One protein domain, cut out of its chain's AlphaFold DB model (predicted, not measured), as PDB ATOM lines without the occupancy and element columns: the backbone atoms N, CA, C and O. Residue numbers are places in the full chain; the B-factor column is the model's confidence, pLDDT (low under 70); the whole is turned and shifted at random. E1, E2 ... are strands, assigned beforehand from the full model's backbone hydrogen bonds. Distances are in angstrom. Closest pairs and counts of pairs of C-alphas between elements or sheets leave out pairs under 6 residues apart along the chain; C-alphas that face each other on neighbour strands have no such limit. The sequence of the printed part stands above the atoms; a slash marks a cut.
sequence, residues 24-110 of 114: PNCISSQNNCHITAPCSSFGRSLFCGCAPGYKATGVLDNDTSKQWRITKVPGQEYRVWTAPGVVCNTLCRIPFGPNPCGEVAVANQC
ATOM      1  N   PRO A  24     -18.467 -40.291 -41.396       89.00
ATOM      2  CA  PRO A  24     -18.761 -40.626 -42.784       89.00
ATOM      3  C   PRO A  24     -19.637 -41.875 -42.904       89.00
ATOM      4  O   PRO A  24     -19.307 -42.929 -42.362       89.00
ATOM      5  N   ASN A  25     -20.744 -41.758 -43.634       90.06
ATOM      6  CA  ASN A  25     -21.678 -42.847 -43.894       90.06
ATOM      7  C   ASN A  25     -21.372 -43.563 -45.220       90.06
ATOM      8  O   ASN A  25     -20.661 -43.052 -46.090       90.06
ATOM      9  N   CYS A  26     -21.938 -44.760 -45.379       91.69
ATOM     10  CA  CYS A  26     -21.860 -45.522 -46.621       91.69
ATOM     11  C   CYS A  26     -23.188 -45.563 -47.381       91.69
ATOM     12  O   CYS A  26     -24.265 -45.393 -46.810       91.69
ATOM     13  N   ILE A  27     -23.099 -45.805 -48.691       87.75
ATOM     14  CA  ILE A  27     -24.248 -45.984 -49.587       87.75
ATOM     15  C   ILE A  27     -24.305 -47.457 -49.982       87.75
ATOM     16  O   ILE A  27     -23.404 -47.935 -50.663       87.75
ATOM     17  N   SER A  28     -25.365 -48.173 -49.598       81.56
ATOM     18  CA  SER A  28     -25.463 -49.630 -49.805       81.56
ATOM     19  C   SER A  28     -25.370 -50.042 -51.285       81.56
ATOM     20  O   SER A  28     -24.597 -50.929 -51.632       81.56
ATOM     21  N   SER A  29     -26.072 -49.340 -52.186       78.19
ATOM     22  CA  SER A  29     -26.109 -49.689 -53.618       78.19
ATOM     23  C   SER A  29     -24.789 -49.458 -54.357       78.19
ATOM     24  O   SER A  29     -24.523 -50.149 -55.335       78.19
ATOM     25  N   GLN A  30     -23.995 -48.472 -53.939       81.69
ATOM     26  CA  GLN A  30     -22.719 -48.145 -54.581       81.69
ATOM     27  C   GLN A  30     -21.525 -48.702 -53.798       81.69
ATOM     28  O   GLN A  30     -20.406 -48.670 -54.295       81.69
ATOM     29  N   ASN A  31     -21.794 -49.197 -52.582       84.19
ATOM     30  CA  ASN A  31     -20.873 -49.697 -51.571       84.19
ATOM     31  C   ASN A  31     -19.492 -49.042 -51.650       84.19
ATOM     32  O   ASN A  31     -18.520 -49.633 -52.106       84.19
ATOM     33  N   ASN A  32     -19.411 -47.802 -51.174       93.81
ATOM     34  CA  ASN A  32     -18.159 -47.049 -51.095       93.81
ATOM     35  C   ASN A  32     -17.222 -47.539 -49.970       93.81
ATOM     36  O   ASN A  32     -16.198 -46.912 -49.695       93.81
ATOM     37  N   CYS A  33     -17.559 -48.636 -49.296       96.56
ATOM     38  CA  CYS A  33     -16.702 -49.242 -48.294       96.56
ATOM     39  C   CYS A  33     -15.642 -50.149 -48.917       96.56
ATOM     40  O   CYS A  33     -15.793 -50.672 -50.019       96.56
ATOM     41  N   HIS A  34     -14.577 -50.399 -48.160       96.69
ATOM     42  CA  HIS A  34     -13.649 -51.468 -48.501       96.69
ATOM     43  C   HIS A  34     -14.300 -52.843 -48.265       96.69
ATOM     44  O   HIS A  34     -15.129 -53.000 -47.369       96.69
ATOM     45  N   ILE A  35     -13.878 -53.868 -49.013       95.06
ATOM     46  CA  ILE A  35     -14.431 -55.232 -48.913       95.06
ATOM     47  C   ILE A  35     -14.301 -55.842 -47.506       95.06
ATOM     48  O   ILE A  35     -15.104 -56.674 -47.100       95.06
ATOM     49  N   THR A  36     -13.314 -55.391 -46.735       96.31
ATOM     50  CA  THR A  36     -13.052 -55.849 -45.358       96.31
ATOM     51  C   THR A  36     -13.900 -55.122 -44.312       96.31
ATOM     52  O   THR A  36     -13.838 -55.444 -43.130       96.31
ATOM     53  N   ALA A  37     -14.628 -54.086 -44.724       95.88
ATOM     54  CA  ALA A  37     -15.459 -53.261 -43.865       95.88
ATOM     55  C   ALA A  37     -16.830 -53.039 -44.523       95.88
ATOM     56  O   ALA A  37     -17.162 -51.902 -44.856       95.88
ATOM     57  N   PRO A  38     -17.618 -54.097 -44.783       93.94
ATOM     58  CA  PRO A  38     -18.850 -53.985 -45.555       93.94
ATOM     59  C   PRO A  38     -19.814 -52.945 -44.974       93.94
ATOM     60  O   PRO A  38     -19.935 -52.778 -43.754       93.94
ATOM     61  N   CYS A  39     -20.531 -52.263 -45.871       94.81
ATOM     62  CA  CYS A  39     -21.564 -51.311 -45.490       94.81
ATOM     63  C   CYS A  39     -22.645 -52.028 -44.673       94.81
ATOM     64  O   CYS A  39     -23.288 -52.957 -45.158       94.81
ATOM     65  N   SER A  40     -22.809 -51.620 -43.418       90.19
ATOM     66  CA  SER A  40     -23.697 -52.267 -42.454       90.19
ATOM     67  C   SER A  40     -24.630 -51.239 -41.830       90.19
ATOM     68  O   SER A  40     -24.235 -50.104 -41.548       90.19
ATOM     69  N   SER A  41     -25.880 -51.641 -41.612       86.44
ATOM     70  CA  SER A  41     -26.873 -50.813 -40.935       86.44
ATOM     71  C   SER A  41     -26.600 -50.750 -39.444       86.44
ATOM     72  O   SER A  41     -26.345 -51.765 -38.795       86.44
ATOM     73  N   PHE A  42     -26.716 -49.549 -38.905       81.81
ATOM     74  CA  PHE A  42     -26.539 -49.252 -37.504       81.81
ATOM     75  C   PHE A  42     -27.597 -48.239 -37.074       81.81
ATOM     76  O   PHE A  42     -27.535 -47.069 -37.456       81.81
ATOM     77  N   GLY A  43     -28.616 -48.704 -36.348       80.94
ATOM     78  CA  GLY A  43     -29.863 -47.949 -36.206       80.94
ATOM     79  C   GLY A  43     -30.440 -47.622 -37.586       80.94
ATOM     80  O   GLY A  43     -30.545 -48.499 -38.446       80.94
ATOM     81  N   ARG A  44     -30.745 -46.344 -37.827       81.19
ATOM     82  CA  ARG A  44     -31.188 -45.834 -39.140       81.19
ATOM     83  C   ARG A  44     -30.051 -45.296 -40.021       81.19
ATOM     84  O   ARG A  44     -30.319 -44.750 -41.091       81.19
ATOM     85  N   SER A  45     -28.798 -45.431 -39.591       86.94
ATOM     86  CA  SER A  45     -27.605 -44.990 -40.325       86.94
ATOM     87  C   SER A  45     -26.855 -46.172 -40.945       86.94
ATOM     88  O   SER A  45     -27.049 -47.324 -40.566       86.94
ATOM     89  N   LEU A  46     -25.990 -45.892 -41.918       90.62
ATOM     90  CA  LEU A  46     -25.170 -46.886 -42.613       90.62
ATOM     91  C   LEU A  46     -23.696 -46.509 -42.465       90.62
ATOM     92  O   LEU A  46     -23.314 -45.396 -42.825       90.62
ATOM     93  N   PHE A  47     -22.871 -47.431 -41.978       93.25
ATOM     94  CA  PHE A  47     -21.430 -47.225 -41.802       93.25
ATOM     95  C   PHE A  47     -20.630 -48.428 -42.318       93.25
ATOM     96  O   PHE A  47     -21.144 -49.545 -42.384       93.25
ATOM     97  N   CYS A  48     -19.358 -48.217 -42.661       95.75
ATOM     98  CA  CYS A  48     -18.458 -49.299 -43.060       95.75
ATOM     99  C   CYS A  48     -17.962 -50.038 -41.814       95.75
ATOM    100  O   CYS A  48     -17.175 -49.494 -41.035       95.75
ATOM    101  N   GLY A  49     -18.463 -51.252 -41.587       95.06
ATOM    102  CA  GLY A  49     -18.243 -51.995 -40.348       95.06
ATOM    103  C   GLY A  49     -17.187 -53.079 -40.497       95.06
ATOM    104  O   GLY A  49     -17.341 -53.979 -41.314       95.06
ATOM    105  N   CYS A  50     -16.163 -53.048 -39.654       96.69
ATOM    106  CA  CYS A  50     -15.118 -54.068 -39.610       96.69
ATOM    107  C   CYS A  50     -15.645 -55.445 -39.194       96.69
ATOM    108  O   CYS A  50     -16.630 -55.547 -38.457       96.69
ATOM    109  N   ALA A  51     -14.951 -56.512 -39.595       94.12
ATOM    110  CA  ALA A  51     -15.159 -57.821 -38.982       94.12
ATOM    111  C   ALA A  51     -14.903 -57.751 -37.455       94.12
ATOM    112  O   ALA A  51     -14.033 -56.992 -37.019       94.12
ATOM    113  N   PRO A  52     -15.638 -58.512 -36.620       92.62
ATOM    114  CA  PRO A  52     -15.415 -58.521 -35.173       92.62
ATOM    115  C   PRO A  52     -13.953 -58.818 -34.815       92.62
ATOM    116  O   PRO A  52     -13.361 -59.747 -35.361       92.62
ATOM    117  N   GLY A  53     -13.376 -58.030 -33.905       95.44
ATOM    118  CA  GLY A  53     -11.976 -58.169 -33.484       95.44
ATOM    119  C   GLY A  53     -10.944 -57.526 -34.419       95.44
ATOM    120  O   GLY A  53      -9.748 -57.627 -34.140       95.44
ATOM    121  N   TYR A  54     -11.382 -56.853 -35.487       97.31
ATOM    122  CA  TYR A  54     -10.521 -56.123 -36.419       97.31
ATOM    123  C   TYR A  54     -10.759 -54.609 -36.370       97.31
ATOM    124  O   TYR A  54     -11.862 -54.136 -36.093       97.31
ATOM    125  N   LYS A  55      -9.700 -53.862 -36.684       98.06
ATOM    126  CA  LYS A  55      -9.640 -52.403 -36.792       98.06
ATOM    127  C   LYS A  55      -8.924 -51.964 -38.071       98.06
ATOM    128  O   LYS A  55      -8.392 -52.790 -38.827       98.06
ATOM    129  N   ALA A  56      -8.942 -50.658 -38.328       98.25
ATOM    130  CA  ALA A  56      -8.390 -50.099 -39.550       98.25
ATOM    131  C   ALA A  56      -6.881 -50.364 -39.671       98.25
ATOM    132  O   ALA A  56      -6.122 -50.273 -38.705       98.25
ATOM    133  N   THR A  57      -6.443 -50.696 -40.881       98.31
ATOM    134  CA  THR A  57      -5.048 -51.022 -41.173       98.31
ATOM    135  C   THR A  57      -4.239 -49.760 -41.415       98.31
ATOM    136  O   THR A  57      -4.575 -48.956 -42.279       98.31
ATOM    137  N   GLY A  58      -3.151 -49.597 -40.657       97.56
ATOM    138  CA  GLY A  58      -2.253 -48.444 -40.782       97.56
ATOM    139  C   GLY A  58      -2.847 -47.121 -40.285       97.56
ATOM    140  O   GLY A  58      -2.316 -46.062 -40.604       97.56
ATOM    141  N   VAL A  59      -3.936 -47.172 -39.517       98.06
ATOM    142  CA  VAL A  59      -4.600 -46.000 -38.937       98.06
ATOM    143  C   VAL A  59      -4.334 -45.971 -37.434       98.06
ATOM    144  O   VAL A  59      -4.397 -47.006 -36.768       98.06
ATOM    145  N   LEU A  60      -4.039 -44.787 -36.895       97.88
ATOM    146  CA  LEU A  60      -3.857 -44.599 -35.456       97.88
ATOM    147  C   LEU A  60      -5.173 -44.839 -34.710       97.88
ATOM    148  O   LEU A  60      -6.244 -44.455 -35.177       97.88
ATOM    149  N   ASP A  61      -5.093 -45.442 -33.526       97.38
ATOM    150  CA  ASP A  61      -6.274 -45.839 -32.748       97.38
ATOM    151  C   ASP A  61      -7.170 -44.652 -32.341       97.38
ATOM    152  O   ASP A  61      -8.374 -44.815 -32.146       97.38
ATOM    153  N   ASN A  62      -6.604 -43.445 -32.261       96.12
ATOM    154  CA  ASN A  62      -7.304 -42.207 -31.928       96.12
ATOM    155  C   ASN A  62      -7.746 -41.371 -33.144       96.12
ATOM    156  O   ASN A  62      -8.324 -40.300 -32.953       96.12
ATOM    157  N   ASP A  63      -7.496 -41.822 -34.376       95.56
ATOM    158  CA  ASP A  63      -7.929 -41.106 -35.579       95.56
ATOM    159  C   ASP A  63      -9.410 -41.379 -35.893       95.56
ATOM    160  O   ASP A  63      -9.766 -42.204 -36.742       95.56
ATOM    161  N   THR A  64     -10.284 -40.618 -35.229       93.75
ATOM    162  CA  THR A  64     -11.741 -40.708 -35.403       93.75
ATOM    163  C   THR A  64     -12.243 -40.249 -36.771       93.75
ATOM    164  O   THR A  64     -13.430 -40.397 -37.057       93.75
ATOM    165  N   SER A  65     -11.381 -39.686 -37.627       91.75
ATOM    166  CA  SER A  65     -11.748 -39.356 -39.011       91.75
ATOM    167  C   SER A  65     -11.713 -40.583 -39.929       91.75
ATOM    168  O   SER A  65     -12.321 -40.577 -41.001       91.75
ATOM    169  N   LYS A  66     -11.012 -41.643 -39.508       95.38
ATOM    170  CA  LYS A  66     -10.786 -42.865 -40.288       95.38
ATOM    171  C   LYS A  66     -11.372 -44.108 -39.643       95.38
ATOM    172  O   LYS A  66     -11.869 -44.961 -40.378       95.38
ATOM    173  N   GLN A  67     -11.332 -44.210 -38.316       97.00
ATOM    174  CA  GLN A  67     -11.911 -45.327 -37.574       97.00
ATOM    175  C   GLN A  67     -12.504 -44.879 -36.245       97.00
ATOM    176  O   GLN A  67     -11.988 -43.967 -35.611       97.00
ATOM    177  N   TRP A  68     -13.574 -45.520 -35.796       95.25
ATOM    178  CA  TRP A  68     -14.199 -45.170 -34.527       95.25
ATOM    179  C   TRP A  68     -15.049 -46.301 -33.965       95.25
ATOM    180  O   TRP A  68     -15.491 -47.206 -34.672       95.25
ATOM    181  N   ARG A  69     -15.335 -46.204 -32.669       93.69
ATOM    182  CA  ARG A  69     -16.375 -46.980 -31.990       93.69
ATOM    183  C   ARG A  69     -17.556 -46.090 -31.638       93.69
ATOM    184  O   ARG A  69     -17.405 -44.881 -31.454       93.69
ATOM    185  N   ILE A  70     -18.735 -46.696 -31.524       89.69
ATOM    186  CA  ILE A  70     -19.958 -46.020 -31.089       89.69
ATOM    187  C   ILE A  70     -20.482 -46.766 -29.866       89.69
ATOM    188  O   ILE A  70     -20.878 -47.921 -29.969       89.69
ATOM    189  N   THR A  71     -20.471 -46.112 -28.706       84.31
ATOM    190  CA  THR A  71     -20.891 -46.718 -27.427       84.31
ATOM    191  C   THR A  71     -22.290 -46.302 -26.989       84.31
ATOM    192  O   THR A  71     -22.817 -46.828 -26.018       84.31
ATOM    193  N   LYS A  72     -22.910 -45.352 -27.695       80.12
ATOM    194  CA  LYS A  72     -24.252 -44.849 -27.366       80.12
ATOM    195  C   LYS A  72     -25.383 -45.793 -27.796       80.12
ATOM    196  O   LYS A  72     -26.532 -45.516 -27.478       80.12
ATOM    197  N   VAL A  73     -25.076 -46.872 -28.523       76.25
ATOM    198  CA  VAL A  73     -26.066 -47.851 -28.994       76.25
ATOM    199  C   VAL A  73     -25.805 -49.193 -28.307       76.25
ATOM    200  O   VAL A  73     -24.734 -49.765 -28.525       76.25
ATOM    201  N   PRO A  74     -26.769 -49.698 -27.515       80.31
ATOM    202  CA  PRO A  74     -26.629 -50.954 -26.794       80.31
ATOM    203  C   PRO A  74     -26.300 -52.135 -27.709       80.31
ATOM    204  O   PRO A  74     -26.939 -52.329 -28.747       80.31
ATOM    205  N   GLY A  75     -25.347 -52.965 -27.292       79.56
ATOM    206  CA  GLY A  75     -25.048 -54.246 -27.933       79.56
ATOM    207  C   GLY A  75     -24.244 -54.130 -29.224       79.56
ATOM    208  O   GLY A  75     -24.300 -55.036 -30.057       79.56
ATOM    209  N   GLN A  76     -23.521 -53.031 -29.409       78.75
ATOM    210  CA  GLN A  76     -22.652 -52.784 -30.562       78.75
ATOM    211  C   GLN A  76     -21.348 -52.059 -30.208       78.75
ATOM    212  O   GLN A  76     -20.559 -51.681 -31.077       78.75
ATOM    213  N   GLU A  77     -21.095 -51.890 -28.918       80.25
ATOM    214  CA  GLU A  77     -19.947 -51.193 -28.360       80.25
ATOM    215  C   GLU A  77     -18.633 -51.870 -28.776       80.25
ATOM    216  O   GLU A  77     -17.580 -51.242 -28.779       80.25
ATOM    217  N   TYR A  78     -18.686 -53.145 -29.156       83.62
ATOM    218  CA  TYR A  78     -17.564 -53.986 -29.570       83.62
ATOM    219  C   TYR A  78     -17.142 -53.829 -31.040       83.62
ATOM    220  O   TYR A  78     -16.119 -54.390 -31.438       83.62
ATOM    221  N   ARG A  79     -17.920 -53.130 -31.875       90.50
ATOM    222  CA  ARG A  79     -17.656 -53.035 -33.318       90.50
ATOM    223  C   ARG A  79     -16.865 -51.774 -33.658       90.50
ATOM    224  O   ARG A  79     -17.167 -50.684 -33.174       90.50
ATOM    225  N   VAL A  80     -15.879 -51.930 -34.540       95.69
ATOM    226  CA  VAL A  80     -15.149 -50.816 -35.153       95.69
ATOM    227  C   VAL A  80     -15.810 -50.445 -36.477       95.69
ATOM    228  O   VAL A  80     -16.152 -51.302 -37.297       95.69
ATOM    229  N   TRP A  81     -15.984 -49.147 -36.667       95.69
ATOM    230  CA  TRP A  81     -16.488 -48.515 -37.874       95.69
ATOM    231  C   TRP A  81     -15.365 -47.739 -38.538       95.69
ATOM    232  O   TRP A  81     -14.427 -47.304 -37.871       95.69
ATOM    233  N   THR A  82     -15.455 -47.568 -39.848       96.50
ATOM    234  CA  THR A  82     -14.423 -46.898 -40.633       96.50
ATOM    235  C   THR A  82     -15.021 -45.963 -41.668       96.50
ATOM    236  O   THR A  82     -16.182 -46.096 -42.063       96.50
ATOM    237  N   ALA A  83     -14.217 -45.001 -42.112       95.31
ATOM    238  CA  ALA A  83     -14.574 -44.171 -43.248       95.31
ATOM    239  C   ALA A  83     -14.601 -45.012 -44.545       95.31
ATOM    240  O   ALA A  83     -13.871 -46.001 -44.658       95.31
ATOM    241  N   PRO A  84     -15.397 -44.612 -45.552       95.06
ATOM    242  CA  PRO A  84     -15.383 -45.219 -46.880       95.06
ATOM    243  C   PRO A  84     -13.965 -45.446 -47.427       95.06
ATOM    244  O   PRO A  84     -13.083 -44.598 -47.284       95.06
ATOM    245  N   GLY A  85     -13.745 -46.610 -48.043       95.44
ATOM    246  CA  GLY A  85     -12.459 -47.023 -48.616       95.44
ATOM    247  C   GLY A  85     -11.351 -47.406 -47.624       95.44
ATOM    248  O   GLY A  85     -10.307 -47.891 -48.060       95.44
ATOM    249  N   VAL A  86     -11.537 -47.237 -46.311       97.69
ATOM    250  CA  VAL A  86     -10.521 -47.617 -45.318       97.69
ATOM    251  C   VAL A  86     -10.465 -49.139 -45.165       97.69
ATOM    252  O   VAL A  86     -11.474 -49.800 -44.916       97.69
ATOM    253  N   VAL A  87      -9.263 -49.702 -45.296       98.25
ATOM    254  CA  VAL A  87      -9.011 -51.132 -45.076       98.25
ATOM    255  C   VAL A  87      -9.131 -51.444 -43.588       98.25
ATOM    256  O   VAL A  87      -8.554 -50.745 -42.760       98.25
ATOM    257  N   CYS A  88      -9.837 -52.519 -43.251       96.88
ATOM    258  CA  CYS A  88     -10.060 -52.968 -41.882       96.88
ATOM    259  C   CYS A  88      -9.698 -54.445 -41.689       96.88
ATOM    260  O   CYS A  88     -10.569 -55.293 -41.525       96.88
ATOM    261  N   ASN A  89      -8.397 -54.739 -41.758       97.12
ATOM    262  CA  ASN A  89      -7.838 -56.092 -41.665       97.12
ATOM    263  C   ASN A  89      -6.773 -56.229 -40.568       97.12
ATOM    264  O   ASN A  89      -6.072 -57.237 -40.502       97.12
ATOM    265  N   THR A  90      -6.626 -55.234 -39.694       98.06
ATOM    266  CA  THR A  90      -5.665 -55.308 -38.591       98.06
ATOM    267  C   THR A  90      -6.349 -55.857 -37.355       98.06
ATOM    268  O   THR A  90      -7.361 -55.319 -36.924       98.06
ATOM    269  N   LEU A  91      -5.803 -56.926 -36.779       97.69
ATOM    270  CA  LEU A  91      -6.328 -57.482 -35.538       97.69
ATOM    271  C   LEU A  91      -6.196 -56.452 -34.407       97.69
ATOM    272  O   LEU A  91      -5.161 -55.793 -34.266       97.69
ATOM    273  N   CYS A  92      -7.238 -56.315 -33.600       97.25
ATOM    274  CA  CYS A  92      -7.179 -55.510 -32.388       97.25
ATOM    275  C   CYS A  92      -6.234 -56.145 -31.361       97.25
ATOM    276  O   CYS A  92      -6.033 -57.360 -31.345       97.25
ATOM    277  N   ARG A  93      -5.689 -55.329 -30.452       96.00
ATOM    278  CA  ARG A  93      -4.856 -55.794 -29.334       96.00
ATOM    279  C   ARG A  93      -5.626 -56.781 -28.461       96.00
ATOM    280  O   ARG A  93      -5.059 -57.761 -27.990       96.00
ATOM    281  N   ILE A  94      -6.914 -56.506 -28.260       94.94
ATOM    282  CA  ILE A  94      -7.867 -57.411 -27.620       94.94
ATOM    283  C   ILE A  94      -8.960 -57.711 -28.657       94.94
ATOM    284  O   ILE A  94      -9.858 -56.891 -28.840       94.94
ATOM    285  N   PRO A  95      -8.883 -58.838 -29.386       94.50
ATOM    286  CA  PRO A  95      -9.845 -59.151 -30.447       94.50
ATOM    287  C   PRO A  95     -11.145 -59.793 -29.939       94.50
ATOM    288  O   PRO A  95     -12.147 -59.785 -30.649       94.50
ATOM    289  N   PHE A  96     -11.154 -60.324 -28.712       92.81
ATOM    290  CA  PHE A  96     -12.291 -61.044 -28.128       92.81
ATOM    291  C   PHE A  96     -12.536 -60.622 -26.676       92.81
ATOM    292  O   PHE A  96     -11.675 -60.018 -26.039       92.81
ATOM    293  N   GLY A  97     -13.693 -61.003 -26.133       89.44
ATOM    294  CA  GLY A  97     -14.044 -60.787 -24.730       89.44
ATOM    295  C   GLY A  97     -14.994 -59.601 -24.523       89.44
ATOM    296  O   GLY A  97     -15.726 -59.244 -25.443       89.44
ATOM    297  N   PRO A  98     -15.026 -59.009 -23.316       88.19
ATOM    298  CA  PRO A  98     -16.044 -58.023 -22.942       88.19
ATOM    299  C   PRO A  98     -15.840 -56.637 -23.568       88.19
ATOM    300  O   PRO A  98     -16.780 -55.854 -23.638       88.19
ATOM    301  N   ASN A  99     -14.623 -56.312 -24.012       89.56
ATOM    302  CA  ASN A  99     -14.297 -55.020 -24.625       89.56
ATOM    303  C   ASN A  99     -13.304 -55.204 -25.786       89.56
ATOM    304  O   ASN A  99     -12.143 -54.793 -25.677       89.56
ATOM    305  N   PRO A 100     -13.713 -55.877 -26.873       92.69
ATOM    306  CA  PRO A 100     -12.841 -56.061 -28.017       92.69
ATOM    307  C   PRO A 100     -12.618 -54.717 -28.717       92.69
ATOM    308  O   PRO A 100     -13.494 -53.849 -28.732       92.69
ATOM    309  N   CYS A 101     -11.419 -54.543 -29.272       95.62
ATOM    310  CA  CYS A 101     -10.983 -53.292 -29.895       95.62
ATOM    311  C   CYS A 101     -11.100 -52.078 -28.957       95.62
ATOM    312  O   CYS A 101     -11.343 -50.950 -29.393       95.62
ATOM    313  N   GLY A 102     -10.911 -52.330 -27.655       94.75
ATOM    314  CA  GLY A 102     -10.883 -51.358 -26.566       94.75
ATOM    315  C   GLY A 102     -10.056 -50.108 -26.859       94.75
ATOM    316  O   GLY A 102     -10.402 -49.024 -26.399       94.75
ATOM    317  N   GLU A 103      -8.982 -50.278 -27.626       95.81
ATOM    318  CA  GLU A 103      -8.028 -49.231 -27.960       95.81
ATOM    319  C   GLU A 103      -8.545 -48.191 -28.961       95.81
ATOM    320  O   GLU A 103      -8.069 -47.060 -28.935       95.81
ATOM    321  N   VAL A 104      -9.521 -48.535 -29.811       96.94
ATOM    322  CA  VAL A 104     -10.053 -47.610 -30.822       96.94
ATOM    323  C   VAL A 104     -10.926 -46.556 -30.147       96.94
ATOM    324  O   VAL A 104     -11.828 -46.879 -29.368       96.94
ATOM    325  N   ALA A 105     -10.681 -45.288 -30.471       95.44
ATOM    326  CA  ALA A 105     -11.386 -44.171 -29.865       95.44
ATOM    327  C   ALA A 105     -12.894 -44.186 -30.161       95.44
ATOM    328  O   ALA A 105     -13.365 -44.550 -31.244       95.44
ATOM    329  N   VAL A 106     -13.663 -43.735 -29.172       93.00
ATOM    330  CA  VAL A 106     -15.108 -43.545 -29.295       93.00
ATOM    331  C   VAL A 106     -15.381 -42.195 -29.945       93.00
ATOM    332  O   VAL A 106     -14.949 -41.156 -29.447       93.00
ATOM    333  N   ALA A 107     -16.145 -42.199 -31.032       90.12
ATOM    334  CA  ALA A 107     -16.564 -40.978 -31.703       90.12
ATOM    335  C   ALA A 107     -17.911 -40.499 -31.147       90.12
ATOM    336  O   ALA A 107     -18.983 -40.945 -31.555       90.12
ATOM    337  N   ASN A 108     -17.858 -39.546 -30.215       81.31
ATOM    338  CA  ASN A 108     -19.054 -38.975 -29.579       81.31
ATOM    339  C   ASN A 108     -19.931 -38.166 -30.541       81.31
ATOM    340  O   ASN A 108     -21.114 -37.949 -30.251       81.31
ATOM    341  N   GLN A 109     -19.336 -37.730 -31.652       79.88
ATOM    342  CA  GLN A 109     -19.955 -36.937 -32.703       79.88
ATOM    343  C   GLN A 109     -20.745 -37.763 -33.738       79.88
ATOM    344  O   GLN A 109     -21.525 -37.194 -34.501       79.88
ATOM    345  N   CYS A 110     -20.622 -39.099 -33.751       81.62
ATOM    346  CA  CYS A 110     -21.481 -39.926 -34.601       81.62
ATOM    347  C   CYS A 110     -22.899 -39.971 -34.010       81.62
ATOM    348  O   CYS A 110     -23.162 -40.699 -33.050       81.62
TER     349      CYS A 110
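AT A GLANCE: This is residues 24 to 110 of the 114 residues of an uncharacterized protein of Terfezia boudieri ATCC MYA-4762 (UniProt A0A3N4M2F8). There is little regular structure: long loops surround a small, twisted sheet of two short hairpins, E1 with E2 and E3 with E4, joined through E2 and E4. The 87 printed residues hold no named helix and four strands, E1 to E4 along the chain, with 15 residues; the class is all strand. The sheet, E1 - E2 - E4 - E3, is antiparallel. The whole is compact, radius of gyration of the C-alphas 11.5 A, spanning 33 by 27 by 20 A.

IN THESE COORDINATES: E2, residues 45 to 49, measures 11.7 A; E1, residues 39 to 42, 9.6 A, from C-alpha 39 at (-21.564, -51.311, -45.490). E4 is residues 80 to 82, ending at (-14.423, -46.898, -40.633), and E3 residues 67 to 69.

HOW THE PARTS SIT: E2 pairs with E1 (N 40 and O 47, 2.9 A) and, staggered, with E4 (N 82 and O 48, 2.8 A). E4 pairs with edge strand E3 (N 81 and O 68, 2.8 A). E1 and E3 are apart. Residues 54 to 55 pair with 90 to 91, antiparallel.

THE WHOLE: The C-alphas of Gln 30 and Pro 98, the two farthest apart, are 33.8 A apart. The link E2 to E3 is long. The printed part has no cut, and no printed residue is under 70 in pLDDT.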